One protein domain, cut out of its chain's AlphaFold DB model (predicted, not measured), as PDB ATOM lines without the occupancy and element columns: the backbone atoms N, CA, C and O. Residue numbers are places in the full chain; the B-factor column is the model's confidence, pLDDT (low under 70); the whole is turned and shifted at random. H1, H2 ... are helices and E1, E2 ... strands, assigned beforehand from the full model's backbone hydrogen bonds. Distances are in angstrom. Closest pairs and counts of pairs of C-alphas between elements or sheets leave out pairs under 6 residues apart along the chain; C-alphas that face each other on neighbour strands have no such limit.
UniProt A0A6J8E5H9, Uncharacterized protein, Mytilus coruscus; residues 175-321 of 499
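Overview. This is residues 175 to 321 of the 499 residues of an uncharacterized protein of Mytilus coruscus (UniProt A0A6J8E5H9). A twisted sheet of five strands has two helices, H2 and H3, side by side over one face, with no named helix over the other; a small helix, H1, lies well away from this two-layer body, at the far end of the long axis, and a long loop, residues 244 to 269, leads back from it to H2. The printed part has 147 residues, with three named helices and five named strands in the order E1 E2 E3 H1 H2 E4 H3 E5. The sheet is mixed, in the order E3 E2 E1 E4 E5. The class is mixed, helices and strands, though under half of the residues are in named elements. The whole is only just compact, close to loose, with a radius of gyration of the C-alphas of 17.6 A, and its elongated outline spans 60 by 34 by 29 A.

Along the chain. In the sheet, E1 is residues 184 to 192, 26.5 A long, from C-alpha 184 at (158.992, 151.805, 112.062). E2 is residues 210 to 217, 23.5 A, and E3 residues 225 to 232, 19.8 A. E4 is residues 290 to 295, 13.2 A, and E5 residues 318 to 321, 9.9 A, ending at C-alpha 321 at (156.463, 166.511, 106.717). H2 is residues 270 to 282, 18.7 A, and H3 residues 299 to 313, 20.4 A. H1 is residues 236 to 243, 10.5 A, ending at C-alpha 243 at (157.715, 151.166, 63.436).

Arrangement. E1, E2 and E3 form a meander, each strand the antiparallel neighbour of the one before; E1 and E2 are a hairpin, as are E2 and E3. N 187 and O 216 are 2.8 A apart, and N 213 and O 229 also 2.8 A, within hydrogen-bond range. E4 is parallel to E1, with N 186 and O 292 at 2.8 A, and to E5, with N 293 and O 318 at 2.9 A. E4, H3 and E5 are a strand-helix-strand unit, two parallel neighbour strands with a helix between, its crossover right-handed. E3, H1 H2 and E4 are a split one, with E2 and E1 between its strands, also right-handed. H2 lies over E3 and E2 at a height over the sheet of 7.5 A; the closest C-alphas of E3 and H2 are those of Ala 227 and Leu 277, 6.0 A apart. On the same face, H3 lies over E1 and E4 at 9.0 A. H2 and H3 touch, closest at the C-alphas of Gly 274 and Phe 305, 4.1 A, at a shallow tilt of 28 degrees, the same way. H1 is not on the sheet and is apart from H2 and H3. In H1, H2 and H3 every O i to N i+4 pair is within hydrogen-bond range.

Size, cuts and confidence. The C-alphas of Gly 177 and Gly 245 are the two farthest apart, 60.2 A. The printed part has no cut. The links E1 to E2, 17 residues, and H1 to H2, 26 residues, are long. The mean pLDDT of the printed part is 86.5; residues 175 to 177, 195 to 207 and 298 are under 70.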
ATOM      1  N   GLN A 175     167.831 143.258 114.979       58.78
ATOM      2  CA  GLN A 175     169.140 143.916 115.179       58.78
ATOM      3  C   GLN A 175     169.120 145.035 116.226       58.78
ATOM      4  O   GLN A 175     170.157 145.359 116.805       58.78
ATOM      5  N   HIS A 176     167.952 145.625 116.483       62.66
ATOM      6  CA  HIS A 176     167.770 146.698 117.455       62.66
ATOM      7  C   HIS A 176     166.983 146.267 118.705       62.66
ATOM      8  O   HIS A 176     166.685 147.109 119.550       62.66
ATOM      9  N   GLY A 177     166.684 144.971 118.855       69.38
ATOM     10  CA  GLY A 177     165.979 144.420 120.016       69.38
ATOM     11  C   GLY A 177     164.493 144.784 120.087       69.38
ATOM     12  O   GLY A 177     163.889 144.661 121.152       69.38
ATOM     13  N   PHE A 178     163.902 145.241 118.981       72.88
ATOM     14  CA  PHE A 178     162.476 145.538 118.911       72.88
ATOM     15  C   PHE A 178     161.670 144.288 118.543       72.88
ATOM     16  O   PHE A 178     162.119 143.493 117.711       72.88
ATOM     17  N   PRO A 179     160.457 144.132 119.103       75.56
ATOM     18  CA  PRO A 179     159.486 143.157 118.623       75.56
ATOM     19  C   PRO A 179     159.279 143.253 117.105       75.56
ATOM     20  O   PRO A 179     159.277 144.350 116.535       75.56
ATOM     21  N   THR A 180     159.092 142.109 116.446       71.81
ATOM     22  CA  THR A 180     158.927 142.013 114.985       71.81
ATOM     23  C   THR A 180     157.670 142.706 114.467       71.81
ATOM     24  O   THR A 180     157.589 142.961 113.277       71.81
ATOM     25  N   ASP A 181     156.723 143.075 115.322       77.00
ATOM     26  CA  ASP A 181     155.513 143.834 114.996       77.00
ATOM     27  C   ASP A 181     155.669 145.352 115.201       77.00
ATOM     28  O   ASP A 181     154.778 146.115 114.831       77.00
ATOM     29  N   THR A 182     156.809 145.815 115.730       87.19
ATOM     30  CA  THR A 182     157.025 147.236 116.035       87.19
ATOM     31  C   THR A 182     156.956 148.078 114.756       87.19
ATOM     32  O   THR A 182     157.770 147.861 113.849       87.19
ATOM     33  N   PRO A 183     156.033 149.056 114.668       92.88
ATOM     34  CA  PRO A 183     155.978 149.968 113.539       92.88
ATOM     35  C   PRO A 183     157.236 150.829 113.469       92.88
ATOM     36  O   PRO A 183     157.676 151.376 114.481       92.88
ATOM     37  N   ILE A 184     157.790 150.994 112.271       94.12
ATOM     38  CA  ILE A 184     158.992 151.805 112.062       94.12
ATOM     39  C   ILE A 184     158.676 153.122 111.339       94.12
ATOM     40  O   ILE A 184     157.747 153.178 110.527       94.12
ATOM     41  N   PRO A 185     159.439 154.196 111.594       95.62
ATOM     42  CA  PRO A 185     159.359 155.411 110.801       95.62
ATOM     43  C   PRO A 185     160.046 155.221 109.444       95.62
ATOM     44  O   PRO A 185     161.101 154.590 109.340       95.62
ATOM     45  N   ALA A 186     159.496 155.844 108.408       96.75
ATOM     46  CA  ALA A 186     160.049 155.848 107.060       96.75
ATOM     47  C   ALA A 186     159.902 157.220 106.382       96.75
ATOM     48  O   ALA A 186     159.186 158.111 106.847       96.75
ATOM     49  N   GLU A 187     160.626 157.411 105.287       96.31
ATOM     50  CA  GLU A 187     160.500 158.537 104.363       96.31
ATOM     51  C   GLU A 187     160.152 158.010 102.964       96.31
ATOM     52  O   GLU A 187     160.569 156.915 102.590       96.31
ATOM     53  N   CYS A 188     159.356 158.769 102.210       95.69
ATOM     54  CA  CYS A 188     158.940 158.428 100.854       95.69
ATOM     55  C   CYS A 188     159.031 159.656  99.948       95.69
ATOM     56  O   CYS A 188     158.626 160.754 100.338       95.69
ATOM     57  N   ASP A 189     159.577 159.459  98.751       94.50
ATOM     58  CA  ASP A 189     159.689 160.498  97.730       94.50
ATOM     59  C   ASP A 189     159.590 159.903  96.325       94.50
ATOM     60  O   ASP A 189     160.112 158.812  96.058       94.50
ATOM     61  N   THR A 190     158.986 160.675  95.423       92.12
ATOM     62  CA  THR A 190     158.844 160.342  94.007       92.12
ATOM     63  C   THR A 190     159.667 161.297  93.171       92.12
ATOM     64  O   THR A 190     159.487 162.515  93.196       92.12
ATOM     65  N   ARG A 191     160.518 160.743  92.315       90.31
ATOM     66  CA  ARG A 191     161.260 161.522  91.334       90.31
ATOM     67  C   ARG A 191     160.907 161.081  89.935       90.31
ATOM     68  O   ARG A 191     160.729 159.913  89.637       90.31
ATOM     69  N   TYR A 192     160.896 162.050  89.044       87.81
ATOM     70  CA  TYR A 192     160.610 161.843  87.639       87.81
ATOM     71  C   TYR A 192     161.882 161.989  86.811       87.81
ATOM     72  O   TYR A 192     162.785 162.752  87.181       87.81
ATOM     73  N   ASN A 193     161.936 161.336  85.652       85.19
ATOM     74  CA  ASN A 193     163.094 161.435  84.758       85.19
ATOM     75  C   ASN A 193     163.317 162.854  84.180       85.19
ATOM     76  O   ASN A 193     164.455 163.249  83.936       85.19
ATOM     77  N   ASN A 194     162.260 163.663  84.057       76.31
ATOM     78  CA  ASN A 194     162.307 165.086  83.673       76.31
ATOM     79  C   ASN A 194     161.560 165.966  84.713       76.31
ATOM     80  O   ASN A 194     160.933 165.398  85.594       76.31
ATOM     81  N   PRO A 195     161.500 167.321  84.660       66.62
ATOM     82  CA  PRO A 195     160.716 168.194  85.593       66.62
ATOM     83  C   PRO A 195     159.239 168.471  85.201       66.62
ATOM     84  O   PRO A 195     158.973 168.685  84.016       66.62
ATOM     85  N   LEU A 196     158.263 168.351  86.132       62.53
ATOM     86  CA  LEU A 196     156.793 168.393  85.874       62.53
ATOM     87  C   LEU A 196     156.412 169.840  85.507       62.53
ATOM     88  O   LEU A 196     155.883 170.576  86.332       62.53
ATOM     89  N   PHE A 197     156.726 170.299  84.297       54.34
ATOM     90  CA  PHE A 197     156.357 171.641  83.848       54.34
ATOM     91  C   PHE A 197     154.834 171.715  83.650       54.34
ATOM     92  O   PHE A 197     154.321 171.394  82.585       54.34
ATOM     93  N   GLY A 198     154.090 172.059  84.707       52.34
ATOM     94  CA  GLY A 198     152.653 172.377  84.674       52.34
ATOM     95  C   GLY A 198     151.686 171.230  84.333       52.34
ATOM     96  O   GLY A 198     150.478 171.394  84.480       52.34
ATOM     97  N   SER A 199     152.170 170.050  83.936       48.47
ATOM     98  CA  SER A 199     151.345 168.940  83.434       48.47
ATOM     99  C   SER A 199     150.636 168.124  84.523       48.47
ATOM    100  O   SER A 199     150.268 166.977  84.266       48.47
ATOM    101  N   ARG A 200     150.462 168.663  85.741       49.62
ATOM    102  CA  ARG A 200     149.883 167.914  86.871       49.62
ATOM    103  C   ARG A 200     148.474 167.384  86.578       49.62
ATOM    104  O   ARG A 200     148.093 166.396  87.186       49.62
ATOM    105  N   THR A 201     147.721 167.982  85.647       47.66
ATOM    106  CA  THR A 201     146.318 167.579  85.430       47.66
ATOM    107  C   THR A 201     145.736 167.741  84.018       47.66
ATOM    108  O   THR A 201     144.607 167.302  83.819       47.66
ATOM    109  N   ARG A 202     146.399 168.384  83.034       42.31
ATOM    110  CA  ARG A 202     145.656 168.899  81.851       42.31
ATOM    111  C   ARG A 202     146.273 168.777  80.455       42.31
ATOM    112  O   ARG A 202     145.628 169.219  79.509       42.31
ATOM    113  N   THR A 203     147.451 168.182  80.270       42.91
ATOM    114  CA  THR A 203     148.001 168.007  78.912       42.91
ATOM    115  C   THR A 203     147.973 166.535  78.488       42.91
ATOM    116  O   THR A 203     148.558 165.707  79.186       42.91
ATOM    117  N   PRO A 204     147.340 166.188  77.347       42.84
ATOM    118  CA  PRO A 204     147.311 164.815  76.823       42.84
ATOM    119  C   PRO A 204     148.706 164.306  76.423       42.84
ATOM    120  O   PRO A 204     148.925 163.104  76.325       42.84
ATOM    121  N   PHE A 205     149.673 165.212  76.264       52.69
ATOM    122  CA  PHE A 205     151.084 164.887  76.122       52.69
ATOM    123  C   PHE A 205     151.787 165.124  77.456       52.69
ATOM    124  O   PHE A 205     152.027 166.263  77.865       52.69
ATOM    125  N   GLN A 206     152.099 164.036  78.155       59.53
ATOM    126  CA  GLN A 206     153.044 164.069  79.261       59.53
ATOM    127  C   GLN A 206     154.436 163.815  78.668       59.53
ATOM    128  O   GLN A 206     154.692 162.698  78.230       59.53
ATOM    129  N   PRO A 207     155.368 164.787  78.672       60.31
ATOM    130  CA  PRO A 207     156.743 164.585  78.182       60.31
ATOM    131  C   PRO A 207     157.561 163.616  79.060       60.31
ATOM    132  O   PRO A 207     158.764 163.452  78.890       60.31
ATOM    133  N   ARG A 208     156.918 163.018  80.062       72.56
ATOM    134  CA  ARG A 208     157.496 162.119  81.046       72.56
ATOM    135  C   ARG A 208     157.091 160.710  80.744       72.56
ATOM    136  O   ARG A 208     155.926 160.423  80.473       72.56
ATOM    137  N   THR A 209     158.055 159.842  80.938       83.81
ATOM    138  CA  THR A 209     157.899 158.444  80.604       83.81
ATOM    139  C   THR A 209     158.285 157.534  81.754       83.81
ATOM    140  O   THR A 209     157.873 156.380  81.731       83.81
ATOM    141  N   GLN A 210     158.996 158.053  82.765       88.56
ATOM    142  CA  GLN A 210     159.405 157.298  83.942       88.56
ATOM    143  C   GLN A 210     159.274 158.109  85.239       88.56
ATOM    144  O   GLN A 210     159.492 159.331  85.245       88.56
ATOM    145  N   ALA A 211     158.949 157.417  86.327       91.25
ATOM    146  CA  ALA A 211     158.962 157.929  87.689       91.25
ATOM    147  C   ALA A 211     159.404 156.831  88.658       91.25
ATOM    148  O   ALA A 211     158.893 155.724  88.595       91.25
ATOM    149  N   THR A 212     160.292 157.155  89.588       92.06
ATOM    150  CA  THR A 212     160.756 156.229  90.619       92.06
ATOM    151  C   THR A 212     160.314 156.743  91.980       92.06
ATOM    152  O   THR A 212     160.616 157.882  92.348       92.06
ATOM    153  N   THR A 213     159.583 155.910  92.714       93.88
ATOM    154  CA  THR A 213     159.132 156.177  94.082       93.88
ATOM    155  C   THR A 213     159.866 155.244  95.027       93.88
ATOM    156  O   THR A 213     159.870 154.033  94.818       93.88
ATOM    157  N   THR A 214     160.484 155.802  96.060       95.00
ATOM    158  CA  THR A 214     161.359 155.056  96.972       95.00
ATOM    159  C   THR A 214     160.910 155.263  98.409       95.00
ATOM    160  O   THR A 214     160.683 156.406  98.812       95.00
ATOM    161  N   ILE A 215     160.854 154.179  99.189       95.88
ATOM    162  CA  ILE A 215     160.700 154.218 100.645       95.88
ATOM    163  C   ILE A 215     162.012 153.824 101.313       95.88
ATOM    164  O   ILE A 215     162.612 152.789 101.010       95.88
ATOM    165  N   VAL A 216     162.429 154.650 102.263       95.25
ATOM    166  CA  VAL A 216     163.632 154.459 103.066       95.25
ATOM    167  C   VAL A 216     163.265 154.464 104.546       95.25
ATOM    168  O   VAL A 216     162.487 155.302 104.998       95.25
ATOM    169  N   GLU A 217     163.833 153.542 105.316       93.81
ATOM    170  CA  GLU A 217     163.622 153.477 106.765       93.81
ATOM    171  C   GLU A 217     164.419 154.550 107.535       93.81
ATOM    172  O   GLU A 217     165.489 154.987 107.104       93.81
ATOM    173  N   ASN A 218     163.882 154.993 108.677       92.25
ATOM    174  CA  ASN A 218     164.472 156.017 109.554       92.25
ATOM    175  C   ASN A 218     164.925 155.465 110.925       92.25
ATOM    176  O   ASN A 218     165.005 156.211 111.898       92.25
ATOM    177  N   VAL A 219     165.212 154.169 111.012       89.44
ATOM    178  CA  VAL A 219     165.679 153.461 112.214       89.44
ATOM    179  C   VAL A 219     167.201 153.334 112.220       89.44
ATOM    180  O   VAL A 219     167.846 153.637 113.224       89.44
ATOM    181  N   THR A 220     167.807 152.913 111.107       86.38
ATOM    182  CA  THR A 220     169.251 152.686 111.043       86.38
ATOM    183  C   THR A 220     170.013 153.931 110.623       86.38
ATOM    184  O   THR A 220     169.562 154.753 109.825       86.38
ATOM    185  N   ALA A 221     171.266 154.021 111.073       83.50
ATOM    186  CA  ALA A 221     172.173 155.087 110.655       83.50
ATOM    187  C   ALA A 221     172.429 155.104 109.134       83.50
ATOM    188  O   ALA A 221     172.764 156.148 108.576       83.50
ATOM    189  N   ARG A 222     172.293 153.954 108.453       83.69
ATOM    190  CA  ARG A 222     172.522 153.836 107.004       83.69
ATOM    191  C   ARG A 222     171.297 154.190 106.168       83.69
ATOM    192  O   ARG A 222     171.486 154.459 104.980       83.69
ATOM    193  N   LYS A 223     170.105 154.223 106.775       90.12
ATOM    194  CA  LYS A 223     168.827 154.470 106.104       90.12
ATOM    195  C   LYS A 223     168.649 153.568 104.879       90.12
ATOM    196  O   LYS A 223     168.882 153.987 103.739       90.12
ATOM    197  N   LYS A 224     168.334 152.298 105.124       90.25
ATOM    198  CA  LYS A 224     168.157 151.278 104.087       90.25
ATOM    199  C   LYS A 224     166.922 151.578 103.233       90.25
ATOM    200  O   LYS A 224     165.919 152.097 103.714       90.25
ATOM    201  N   ILE A 225     167.005 151.229 101.957       93.12
ATOM    202  CA  ILE A 225     165.851 151.239 101.058       93.12
ATOM    203  C   ILE A 225     165.034 149.985 101.366       93.12
ATOM    204  O   ILE A 225     165.602 148.896 101.428       93.12
ATOM    205  N   ILE A 226     163.733 150.144 101.595       93.69
ATOM    206  CA  ILE A 226     162.840 149.041 101.985       93.69
ATOM    207  C   ILE A 226     161.771 148.733 100.936       93.69
ATOM    208  O   ILE A 226     161.253 147.621 100.921       93.69
ATOM    209  N   ALA A 227     161.474 149.682 100.044       94.44
ATOM    210  CA  ALA A 227     160.601 149.469  98.894       94.44
ATOM    211  C   ALA A 227     160.936 150.459  97.769       94.44
ATOM    212  O   ALA A 227     161.319 151.605  98.036       94.44
ATOM    213  N   VAL A 228     160.789 150.019  96.517       94.12
ATOM    214  CA  VAL A 228     161.017 150.833  95.315       94.12
ATOM    215  C   VAL A 228     159.993 150.460  94.254       94.12
ATOM    216  O   VAL A 228     159.784 149.287  93.943       94.12
ATOM    217  N   HIS A 229     159.392 151.472  93.645       93.38
ATOM    218  CA  HIS A 229     158.525 151.313  92.495       93.38
ATOM    219  C   HIS A 229     159.015 152.201  91.354       93.38
ATOM    220  O   HIS A 229     159.058 153.424  91.497       93.38
ATOM    221  N   ASP A 230     159.359 151.590  90.219       91.88
ATOM    222  CA  ASP A 230     159.661 152.304  88.980       91.88
ATOM    223  C   ASP A 230     158.473 152.209  88.024       91.88
ATOM    224  O   ASP A 230     158.149 151.145  87.501       91.88
ATOM    225  N   ALA A 231     157.804 153.329  87.809       91.50
ATOM    226  CA  ALA A 231     156.728 153.488  86.855       91.50
ATOM    227  C   ALA A 231     157.314 153.858  85.494       91.50
ATOM    228  O   ALA A 231     158.011 154.861  85.369       91.50
ATOM    229  N   ASN A 232     157.006 153.085  84.457       90.00
ATOM    230  CA  ASN A 232     157.645 153.180  83.156       90.00
ATOM    231  C   ASN A 232     156.649 152.990  81.997       90.00
ATOM    232  O   ASN A 232     155.955 151.978  81.895       90.00
ATOM    233  N   LYS A 233     156.639 153.952  81.070       89.38
ATOM    234  CA  LYS A 233     155.871 153.934  79.813       89.38
ATOM    235  C   LYS A 233     156.695 153.544  78.588       89.38
ATOM    236  O   LYS A 233     156.135 153.305  77.519       89.38
ATOM    237  N   LEU A 234     158.019 153.565  78.694       87.62
ATOM    238  CA  LEU A 234     158.902 153.274  77.574       87.62
ATOM    239  C   LEU A 234     158.982 151.758  77.360       87.62
ATOM    240  O   LEU A 234     159.114 150.975  78.298       87.62
ATOM    241  N   CYS A 235     158.923 151.347  76.098       88.88
ATOM    242  CA  CYS A 235     159.181 149.975  75.686       88.88
ATOM    243  C   CYS A 235     159.804 149.984  74.289       88.88
ATOM    244  O   CYS A 235     159.130 150.335  73.314       88.88
ATOM    245  N   LYS A 236     161.087 149.606  74.194       87.44
ATOM    246  CA  LYS A 236     161.825 149.551  72.920       87.44
ATOM    247  C   LYS A 236     161.178 148.570  71.945       87.44
ATOM    248  O   LYS A 236     160.937 148.936  70.800       87.44
ATOM    249  N   THR A 237     160.798 147.386  72.422       89.12
ATOM    250  CA  THR A 237     160.104 146.361  71.630       89.12
ATOM    251  C   THR A 237     158.811 146.906  71.036       89.12
ATOM    252  O   THR A 237     158.613 146.840  69.832       89.12
ATOM    253  N   ALA A 238     157.960 147.544  71.845       89.00
ATOM    254  CA  ALA A 238     156.725 148.133  71.335       89.00
ATOM    255  C   ALA A 238     156.986 149.280  70.352       89.00
ATOM    256  O   ALA A 238     156.223 149.468  69.409       89.00
ATOM    257  N   SER A 239     158.048 150.063  70.566       88.19
ATOM    258  CA  SER A 239     158.460 151.111  69.628       88.19
ATOM    259  C   SER A 239     158.882 150.523  68.283       88.19
ATOM    260  O   SER A 239     158.479 151.043  67.246       88.19
ATOM    261  N   TYR A 240     159.639 149.426  68.304       90.56
ATOM    262  CA  TYR A 240     160.043 148.696  67.108       90.56
ATOM    263  C   TYR A 240     158.832 148.099  66.377       90.56
ATOM    264  O   TYR A 240     158.642 148.398  65.203       90.56
ATOM    265  N   LEU A 241     157.958 147.368  67.078       90.81
ATOM    266  CA  LEU A 241     156.737 146.786  66.499       90.81
ATOM    267  C   LEU A 241     155.836 147.864  65.871       90.81
ATOM    268  O   LEU A 241     155.338 147.711  64.761       90.81
ATOM    269  N   ARG A 242     155.688 149.027  66.519       90.81
ATOM    270  CA  ARG A 242     154.951 150.153  65.918       90.81
ATOM    271  C   ARG A 242     155.632 150.713  64.670       90.81
ATOM    272  O   ARG A 242     154.938 151.128  63.747       90.81
ATOM    273  N   SER A 243     156.965 150.717  64.618       91.06
ATOM    274  CA  SER A 243     157.715 151.166  63.436       91.06
ATOM    275  C   SER A 243     157.582 150.213  62.244       91.06
ATOM    276  O   SER A 243     157.652 150.663  61.103       91.06
ATOM    277  N   THR A 244     157.316 148.927  62.495       93.94
ATOM    278  CA  THR A 244     157.045 147.920  61.457       93.94
ATOM    279  C   THR A 244     155.569 147.860  61.046       93.94
ATOM    280  O   THR A 244     155.208 147.071  60.178       93.94
ATOM    281  N   GLY A 245     154.715 148.716  61.622       92.62
ATOM    282  CA  GLY A 245     153.283 148.790  61.316       92.62
ATOM    283  C   GLY A 245     152.397 147.907  62.197       92.62
ATOM    284  O   GLY A 245     151.187 147.855  61.975       92.62
ATOM    285  N   GLU A 246     152.951 147.241  63.211       92.38
ATOM    286  CA  GLU A 246     152.172 146.451  64.164       92.38
ATOM    287  C   GLU A 246     151.548 147.322  65.264       92.38
ATOM    288  O   GLU A 246     152.138 148.280  65.773       92.38
ATOM    289  N   ASN A 247     150.344 146.953  65.704       89.56
ATOM    290  CA  ASN A 247     149.650 147.652  66.783       89.56
ATOM    291  C   ASN A 247     150.054 147.104  68.166       89.56
ATOM    292  O   ASN A 247     149.286 146.402  68.823       89.56
ATOM    293  N   ALA A 248     151.276 147.413  68.611       91.06
ATOM    294  CA  ALA A 248     151.764 147.011  69.930       91.06
ATOM    295  C   ALA A 248     151.289 147.968  71.041       91.06
ATOM    296  O   ALA A 248     151.711 149.131  71.111       91.06
ATOM    297  N   ILE A 249     150.456 147.449  71.949       91.56
ATOM    298  CA  ILE A 249     149.932 148.164  73.121       91.56
ATOM    299  C   ILE A 249     150.693 147.724  74.380       91.56
ATOM    300  O   ILE A 249     150.835 146.537  74.656       91.56
ATOM    301  N   CYS A 250     151.191 148.694  75.148       91.12
ATOM    302  CA  CYS A 250     151.833 148.464  76.444       91.12
ATOM    303  C   CYS A 250     150.861 148.741  77.603       91.12
ATOM    304  O   CYS A 250     150.036 149.647  77.461       91.12
ATOM    305  N   PRO A 251     151.015 148.072  78.760       92.38
ATOM    306  CA  PRO A 251     151.807 146.854  78.961       92.38
ATOM    307  C   PRO A 251     151.142 145.630  78.295       92.38
ATOM    308  O   PRO A 251     149.934 145.639  78.071       92.38
ATOM    309  N   GLY A 252     151.918 144.577  78.000       89.31
ATOM    310  CA  GLY A 252     151.365 143.254  77.651       89.31
ATOM    311  C   GLY A 252     151.279 142.875  76.165       89.31
ATOM    312  O   GLY A 252     150.567 141.931  75.837       89.31
ATOM    313  N   HIS A 253     151.988 143.555  75.258       89.69
ATOM    314  CA  HIS A 253     152.160 143.049  73.886       89.69
ATOM    315  C   HIS A 253     153.052 141.793  73.854       89.69
ATOM    316  O   HIS A 253     153.811 141.536  74.789       89.69
ATOM    317  N   GLN A 254     153.007 141.044  72.746       85.62
ATOM    318  CA  GLN A 254     153.860 139.872  72.535       85.62
ATOM    319  C   GLN A 254     155.353 140.254  72.523       85.62
ATOM    320  O   GLN A 254     155.735 141.302  71.995       85.62
ATOM    321  N   GLY A 255     156.195 139.399  73.105       86.19
ATOM    322  CA  GLY A 255     157.626 139.654  73.293       86.19
ATOM    323  C   GLY A 255     157.940 140.383  74.604       86.19
ATOM    324  O   GLY A 255     157.112 140.470  75.508       86.19
ATOM    325  N   HIS A 256     159.163 140.903  74.726       87.00
ATOM    326  CA  HIS A 256     159.611 141.579  75.946       87.00
ATOM    327  C   HIS A 256     158.977 142.973  76.070       87.00
ATOM    328  O   HIS A 256     159.265 143.863  75.267       87.00
ATOM    329  N   CYS A 257     158.126 143.177  77.081       89.38
ATOM    330  CA  CYS A 257     157.517 144.470  77.392       89.38
ATOM    331  C   CYS A 257     158.127 145.065  78.670       89.38
ATOM    332  O   CYS A 257     157.890 144.563  79.770       89.38
ATOM    333  N   SER A 258     158.893 146.152  78.545       86.31
ATOM    334  CA  SER A 258     159.492 146.831  79.707       86.31
ATOM    335  C   SER A 258     158.599 147.900  80.341       86.31
ATOM    336  O   SER A 258     158.855 148.303  81.474       86.31
ATOM    337  N   ALA A 259     157.542 148.337  79.656       90.25
ATOM    338  CA  ALA A 259     156.567 149.273  80.205       90.25
ATOM    339  C   ALA A 259     155.620 148.560  81.180       90.25
ATOM    340  O   ALA A 259     155.112 147.484  80.868       90.25
ATOM    341  N   ASN A 260     155.347 149.182  82.326       91.69
ATOM    342  CA  ASN A 260     154.325 148.751  83.285       91.69
ATOM    343  C   ASN A 260     153.140 149.730  83.365       91.69
ATOM    344  O   ASN A 260     152.151 149.445  84.034       91.69
ATOM    345  N   LEU A 261     153.209 150.844  82.634       91.31
ATOM    346  CA  LEU A 261     152.115 151.789  82.449       91.31
ATOM    347  C   LEU A 261     151.694 151.866  80.989       91.31
ATOM    348  O   LEU A 261     152.512 151.747  80.070       91.31
ATOM    349  N   LYS A 262     150.404 152.129  80.772       89.56
ATOM    350  CA  LYS A 262     149.892 152.423  79.436       89.56
ATOM    351  C   LYS A 262     150.387 153.800  78.994       89.56
ATOM    352  O   LYS A 262     150.586 154.689  79.828       89.56
ATOM    353  N   PRO A 263     150.534 154.043  77.679       83.38
ATOM    354  CA  PRO A 263     150.972 155.344  77.173       83.38
ATOM    355  C   PRO A 263     150.127 156.524  77.690       83.38
ATOM    356  O   PRO A 263     150.669 157.591  77.998       83.38
ATOM    357  N   TRP A 264     148.815 156.308  77.832       85.25
ATOM    358  CA  TRP A 264     147.840 157.304  78.284       85.25
ATOM    359  C   TRP A 264     147.630 157.358  79.803       85.25
ATOM    360  O   TRP A 264     146.946 158.267  80.270       85.25
ATOM    361  N   ASP A 265     148.208 156.441  80.585       87.88
ATOM    362  CA  ASP A 265     148.118 156.512  82.048       87.88
ATOM    363  C   ASP A 265     148.872 157.743  82.559       87.88
ATOM    364  O   ASP A 265     149.858 158.171  81.963       87.88
ATOM    365  N   SER A 266     148.452 158.346  83.669       88.12
ATOM    366  CA  SER A 266     149.214 159.465  84.232       88.12
ATOM    367  C   SER A 266     150.485 158.955  84.908       88.12
ATOM    368  O   SER A 266     150.414 158.180  85.855       88.12
ATOM    369  N   ILE A 267     151.648 159.448  84.478       88.38
ATOM    370  CA  ILE A 267     152.935 159.164  85.141       88.38
ATOM    371  C   ILE A 267     153.077 159.879  86.494       88.38
ATOM    372  O   ILE A 267     153.981 159.592  87.258       88.38
ATOM    373  N   GLY A 268     152.220 160.867  86.770       87.19
ATOM    374  CA  GLY A 268     152.186 161.602  88.036       87.19
ATOM    375  C   GLY A 268     151.240 160.986  89.060       87.19
ATOM    376  O   GLY A 268     150.789 161.696  89.954       87.19
ATOM    377  N   ASN A 269     150.856 159.717  88.892       90.44
ATOM    378  CA  ASN A 269     149.930 159.043  89.796       90.44
ATOM    379  C   ASN A 269     150.656 158.530  91.050       90.44
ATOM    380  O   ASN A 269     150.732 157.331  91.298       90.44
ATOM    381  N   GLU A 270     151.196 159.461  91.838       92.56
ATOM    382  CA  GLU A 270     151.912 159.164  93.085       92.56
ATOM    383  C   GLU A 270     151.049 158.400  94.094       92.56
ATOM    384  O   GLU A 270     151.573 157.616  94.875       92.56
ATOM    385  N   GLU A 271     149.728 158.599  94.056       95.00
ATOM    386  CA  GLU A 271     148.777 157.858  94.885       95.00
ATOM    387  C   GLU A 271     148.825 156.355  94.573       95.00
ATOM    388  O   GLU A 271     149.042 155.561  95.484       95.00
ATOM    389  N   LEU A 272     148.764 155.964  93.295       94.44
ATOM    390  CA  LEU A 272     148.941 154.565  92.887       94.44
ATOM    391  C   LEU A 272     150.316 154.011  93.291       94.44
ATOM    392  O   LEU A 272     150.408 152.875  93.743       94.44
ATOM    393  N   TYR A 273     151.387 154.794  93.147       94.69
ATOM    394  CA  TYR A 273     152.730 154.330  93.517       94.69
ATOM    395  C   TYR A 273     152.845 154.079  95.021       94.69
ATOM    396  O   TYR A 273     153.462 153.100  95.430       94.69
ATOM    397  N   GLY A 274     152.201 154.917  95.837       95.50
ATOM    398  CA  GLY A 274     152.068 154.688  97.272       95.50
ATOM    399  C   GLY A 274     151.327 153.390  97.600       95.50
ATOM    400  O   GLY A 274     151.791 152.650  98.464       95.50
ATOM    401  N   GLU A 275     150.222 153.088  96.906       96.56
ATOM    402  CA  GLU A 275     149.489 151.819  97.080       96.56
ATOM    403  C   GLU A 275     150.385 150.610  96.749       96.56
ATOM    404  O   GLU A 275     150.533 149.712  97.573       96.56
ATOM    405  N   LEU A 276     151.064 150.633  95.597       95.75
ATOM    406  CA  LEU A 276     151.951 149.546  95.158       95.75
ATOM    407  C   LEU A 276     153.123 149.302  96.119       95.75
ATOM    408  O   LEU A 276     153.516 148.161  96.347       95.75
ATOM    409  N   LEU A 277     153.689 150.362  96.697       95.38
ATOM    410  CA  LEU A 277     154.751 150.236  97.695       95.38
ATOM    411  C   LEU A 277     154.245 149.640  99.013       95.38
ATOM    412  O   LEU A 277     154.991 148.929  99.677       95.38
ATOM    413  N   ALA A 278     153.002 149.926  99.408       95.81
ATOM    414  CA  ALA A 278     152.405 149.310 100.590       95.81
ATOM    415  C   ALA A 278     152.183 147.803 100.385       95.81
ATOM    416  O   ALA A 278     152.464 147.037 101.303       95.81
ATOM    417  N   ASP A 279     151.764 147.384  99.184       94.69
ATOM    418  CA  ASP A 279     151.685 145.964  98.812       94.69
ATOM    419  C   ASP A 279     153.060 145.284  98.906       94.69
ATOM    420  O   ASP A 279     153.195 144.289  99.612       94.69
ATOM    421  N   GLN A 280     154.110 145.876  98.319       93.56
ATOM    422  CA  GLN A 280     155.480 145.332  98.384       93.56
ATOM    423  C   GLN A 280     156.005 145.122  99.816       93.56
ATOM    424  O   GLN A 280     156.827 144.239 100.060       93.56
ATOM    425  N   LEU A 281     155.588 145.962 100.769       91.88
ATOM    426  CA  LEU A 281     155.982 145.834 102.177       91.88
ATOM    427  C   LEU A 281     155.194 144.754 102.927       91.88
ATOM    428  O   LEU A 281     155.601 144.359 104.022       91.88
ATOM    429  N   ALA A 282     154.077 144.302 102.362       90.81
ATOM    430  CA  ALA A 282     153.209 143.292 102.942       90.81
ATOM    431  C   ALA A 282     153.285 141.921 102.258       90.81
ATOM    432  O   ALA A 282     152.690 140.973 102.761       90.81
ATOM    433  N   GLU A 283     154.007 141.811 101.142       88.06
ATOM    434  CA  GLU A 283     154.243 140.547 100.429       88.06
ATOM    435  C   GLU A 283     155.051 139.528 101.252       88.06
ATOM    436  O   GLU A 283     154.887 138.324 101.063       88.06
ATOM    437  N   ASP A 284     155.913 139.989 102.163       80.69
ATOM    438  CA  ASP A 284     156.763 139.113 102.973       80.69
ATOM    439  C   ASP A 284     155.953 138.371 104.061       80.69
ATOM    440  O   ASP A 284     154.995 138.913 104.613       80.69
ATOM    441  N   GLU A 285     156.394 137.166 104.459       80.56
ATOM    442  CA  GLU A 285     155.757 136.368 105.533       80.56
ATOM    443  C   GLU A 285     155.584 137.149 106.848       80.56
ATOM    444  O   GLU A 285     154.648 136.910 107.613       80.56
ATOM    445  N   GLN A 286     156.492 138.095 107.107       82.38
ATOM    446  CA  GLN A 286     156.394 139.063 108.194       82.38
ATOM    447  C   GLN A 286     156.357 140.487 107.624       82.38
ATOM    448  O   GLN A 286     157.418 141.089 107.418       82.38
ATOM    449  N   PRO A 287     155.155 141.059 107.422       86.81
ATOM    450  CA  PRO A 287     154.996 142.396 106.868       86.81
ATOM    451  C   PRO A 287     155.790 143.467 107.622       86.81
ATOM    452  O   PRO A 287     155.877 143.488 108.861       86.81
ATOM    453  N   LEU A 288     156.363 144.412 106.875       89.12
ATOM    454  CA  LEU A 288     157.008 145.584 107.453       89.12
ATOM    455  C   LEU A 288     155.968 146.663 107.753       89.12
ATOM    456  O   LEU A 288     155.374 147.273 106.864       89.12
ATOM    457  N   VAL A 289     155.752 146.915 109.040       93.06
ATOM    458  CA  VAL A 289     154.738 147.862 109.504       93.06
ATOM    459  C   VAL A 289     155.359 149.256 109.601       93.06
ATOM    460  O   VAL A 289     156.361 149.450 110.286       93.06
ATOM    461  N   ILE A 290     154.762 150.240 108.927       95.31
ATOM    462  CA  ILE A 290     155.207 151.636 108.945       95.31
ATOM    463  C   ILE A 290     154.298 152.433 109.879       95.31
ATOM    464  O   ILE A 290     153.096 152.530 109.648       95.31
ATOM    465  N   GLY A 291     154.873 153.004 110.937       96.06
ATOM    466  CA  GLY A 291     154.136 153.797 111.927       96.06
ATOM    467  C   GLY A 291     154.054 155.277 111.570       96.06
ATOM    468  O   GLY A 291     153.049 155.934 111.838       96.06
ATOM    469  N   GLN A 292     155.098 155.813 110.940       96.25
ATOM    470  CA  GLN A 292     155.157 157.202 110.500       96.25
ATOM    471  C   GLN A 292     155.781 157.280 109.113       96.25
ATOM    472  O   GLN A 292     156.816 156.665 108.864       96.25
ATOM    473  N   LEU A 293     155.192 158.082 108.228       97.00
ATOM    474  CA  LEU A 293     155.697 158.286 106.877       97.00
ATOM    475  C   LEU A 293     155.951 159.771 106.624       97.00
ATOM    476  O   LEU A 293     155.035 160.591 106.678       97.00
ATOM    477  N   THR A 294     157.207 160.108 106.340       96.75
ATOM    478  CA  THR A 294     157.628 161.473 106.007       96.75
ATOM    479  C   THR A 294     157.598 161.682 104.502       96.75
ATOM    480  O   THR A 294     158.264 160.942 103.781       96.75
ATOM    481  N   THR A 295     156.885 162.707 104.033       95.19
ATOM    482  CA  THR A 295     156.904 163.127 102.620       95.19
ATOM    483  C   THR A 295     157.291 164.602 102.474       95.19
ATOM    484  O   THR A 295     157.343 165.357 103.450       95.19
ATOM    485  N   ASP A 296     157.572 165.032 101.246       86.19
ATOM    486  CA  ASP A 296     157.955 166.407 100.889       86.19
ATOM    487  C   ASP A 296     156.821 167.447 101.065       86.19
ATOM    488  O   ASP A 296     157.032 168.656 100.946       86.19
ATOM    489  N   GLY A 297     155.616 166.995 101.418       73.31
ATOM    490  CA  GLY A 297     154.443 167.825 101.669       73.31
ATOM    491  C   GLY A 297     153.333 167.677 100.631       73.31
ATOM    492  O   GLY A 297     152.209 168.086 100.943       73.31
ATOM    493  N   ASP A 298     153.598 167.053  99.476       68.69
ATOM    494  CA  ASP A 298     152.551 166.613  98.557       68.69
ATOM    495  C   ASP A 298     151.974 165.274  99.053       68.69
ATOM    496  O   ASP A 298     152.661 164.288  99.320       68.69
ATOM    497  N   SER A 299     150.665 165.268  99.313       75.19
ATOM    498  CA  SER A 299     150.017 164.217 100.107       75.19
ATOM    499  C   SER A 299     149.533 163.016  99.294       75.19
ATOM    500  O   SER A 299     148.866 162.158  99.864       75.19
ATOM    501  N   HIS A 300     149.781 162.964  97.981       91.12
ATOM    502  CA  HIS A 300     149.222 161.911  97.124       91.12
ATOM    503  C   HIS A 300     149.876 160.554  97.387       91.12
ATOM    504  O   HIS A 300     149.154 159.609  97.695       91.12
ATOM    505  N   ALA A 301     151.213 160.483  97.402       91.94
ATOM    506  CA  ALA A 301     151.935 159.266  97.782       91.94
ATOM    507  C   ALA A 301     151.528 158.769  99.177       91.94
ATOM    508  O   ALA A 301     151.173 157.605  99.347       91.94
ATOM    509  N   TYR A 302     151.483 159.670 100.166       95.44
ATOM    510  CA  TYR A 302     151.031 159.330 101.518       95.44
ATOM    511  C   TYR A 302     149.588 158.809 101.548       95.44
ATOM    512  O   TYR A 302     149.297 157.886 102.305       95.44
ATOM    513  N   ARG A 303     148.676 159.405 100.768       95.81
ATOM    514  CA  ARG A 303     147.260 159.017 100.747       95.81
ATOM    515  C   ARG A 303     147.095 157.588 100.246       95.81
ATOM    516  O   ARG A 303     146.434 156.804 100.920       95.81
ATOM    517  N   GLY A 304     147.711 157.268  99.110       95.62
ATOM    518  CA  GLY A 304     147.664 155.924  98.541       95.62
ATOM    519  C   GLY A 304     148.339 154.905  99.451       95.62
ATOM    520  O   GLY A 304     147.729 153.900  99.808       95.62
ATOM    521  N   PHE A 305     149.540 155.234  99.939       96.50
ATOM    522  CA  PHE A 305     150.257 154.385 100.885       96.50
ATOM    523  C   PHE A 305     149.431 154.111 102.140       96.50
ATOM    524  O   PHE A 305     149.225 152.960 102.486       96.50
ATOM    525  N   SER A 306     148.909 155.146 102.805       96.50
ATOM    526  CA  SER A 306     148.161 154.967 104.056       96.50
ATOM    527  C   SER A 306     146.887 154.172 103.850       96.50
ATOM    528  O   SER A 306     146.601 153.299 104.655       96.50
ATOM    529  N   LYS A 307     146.141 154.435 102.771       96.69
ATOM    530  CA  LYS A 307     144.933 153.671 102.452       96.69
ATOM    531  C   LYS A 307     145.258 152.180 102.343       96.69
ATOM    532  O   LYS A 307     144.641 151.372 103.030       96.69
ATOM    533  N   LYS A 308     146.251 151.832 101.522       96.38
ATOM    534  CA  LYS A 308     146.593 150.435 101.268       96.38
ATOM    535  C   LYS A 308     147.272 149.764 102.462       96.38
ATOM    536  O   LYS A 308     146.957 148.631 102.796       96.38
ATOM    537  N   HIS A 309     148.142 150.484 103.163       95.75
ATOM    538  CA  HIS A 309     148.800 150.011 104.380       95.75
ATOM    539  C   HIS A 309     147.781 149.702 105.488       95.75
ATOM    540  O   HIS A 309     147.816 148.615 106.059       95.75
ATOM    541  N   SER A 310     146.791 150.577 105.705       95.31
ATOM    542  CA  SER A 310     145.686 150.322 106.639       95.31
ATOM    543  C   SER A 310     144.855 149.096 106.259       95.31
ATOM    544  O   SER A 310     144.455 148.349 107.146       95.31
ATOM    545  N   GLU A 311     144.591 148.877 104.967       94.69
ATOM    546  CA  GLU A 311     143.855 147.697 104.487       94.69
ATOM    547  C   GLU A 311     144.606 146.392 104.778       94.69
ATOM    548  O   GLU A 311     143.976 145.390 105.111       94.69
ATOM    549  N   VAL A 312     145.937 146.400 104.656       90.75
ATOM    550  CA  VAL A 312     146.744 145.175 104.720       90.75
ATOM    551  C   VAL A 312     147.251 144.861 106.130       90.75
ATOM    552  O   VAL A 312     147.249 143.698 106.525       90.75
ATOM    553  N   VAL A 313     147.648 145.867 106.919       89.94
ATOM    554  CA  VAL A 313     148.222 145.653 108.265       89.94
ATOM    555  C   VAL A 313     147.435 146.316 109.401       89.94
ATOM    556  O   VAL A 313     147.904 146.345 110.537       89.94
ATOM    557  N   ASN A 314     146.231 146.835 109.125       92.25
ATOM    558  CA  ASN A 314     145.325 147.443 110.111       92.25
ATOM    559  C   ASN A 314     145.969 148.566 110.954       92.25
ATOM    560  O   ASN A 314     145.645 148.758 112.129       92.25
ATOM    561  N   LEU A 315     146.889 149.324 110.351       93.31
ATOM    562  CA  LEU A 315     147.524 150.491 110.953       93.31
ATOM    563  C   LEU A 315     147.541 151.631 109.940       93.31
ATOM    564  O   LEU A 315     147.936 151.440 108.799       93.31
ATOM    565  N   THR A 316     147.137 152.828 110.360       96.25
ATOM    566  CA  THR A 316     147.267 154.034 109.534       96.25
ATOM    567  C   THR A 316     148.553 154.766 109.912       96.25
ATOM    568  O   THR A 316     148.637 155.262 111.039       96.25
ATOM    569  N   PRO A 317     149.537 154.883 109.004       96.06
ATOM    570  CA  PRO A 317     150.764 155.618 109.277       96.06
ATOM    571  C   PRO A 317     150.483 157.091 109.563       96.06
ATOM    572  O   PRO A 317     149.652 157.727 108.911       96.06
ATOM    573  N   GLU A 318     151.226 157.688 110.486       95.69
ATOM    574  CA  GLU A 318     151.158 159.124 110.723       95.69
ATOM    575  C   GLU A 318     151.813 159.915 109.577       95.69
ATOM    576  O   GLU A 318     152.921 159.597 109.141       95.69
ATOM    577  N   ASN A 319     151.154 160.981 109.108       95.50
ATOM    578  CA  ASN A 319     151.702 161.877 108.088       95.50
ATOM    579  C   ASN A 319     152.699 162.876 108.688       95.50
ATOM    580  O   ASN A 319     152.296 163.878 109.294       95.50
ATOM    581  N   LEU A 320     153.985 162.651 108.441       95.81
ATOM    582  CA  LEU A 320     155.047 163.594 108.765       95.81
ATOM    583  C   LEU A 320     155.456 164.406 107.531       95.81
ATOM    584  O   LEU A 320     155.310 163.981 106.386       95.81
ATOM    585  N   ARG A 321     156.002 165.598 107.768       95.12
ATOM    586  CA  ARG A 321     156.463 166.511 106.717       95.12
ATOM    587  C   ARG A 321     157.960 166.702 106.785       95.12
ATOM    588  O   ARG A 321     158.496 166.897 107.870       95.12
TER     589      ARG A 321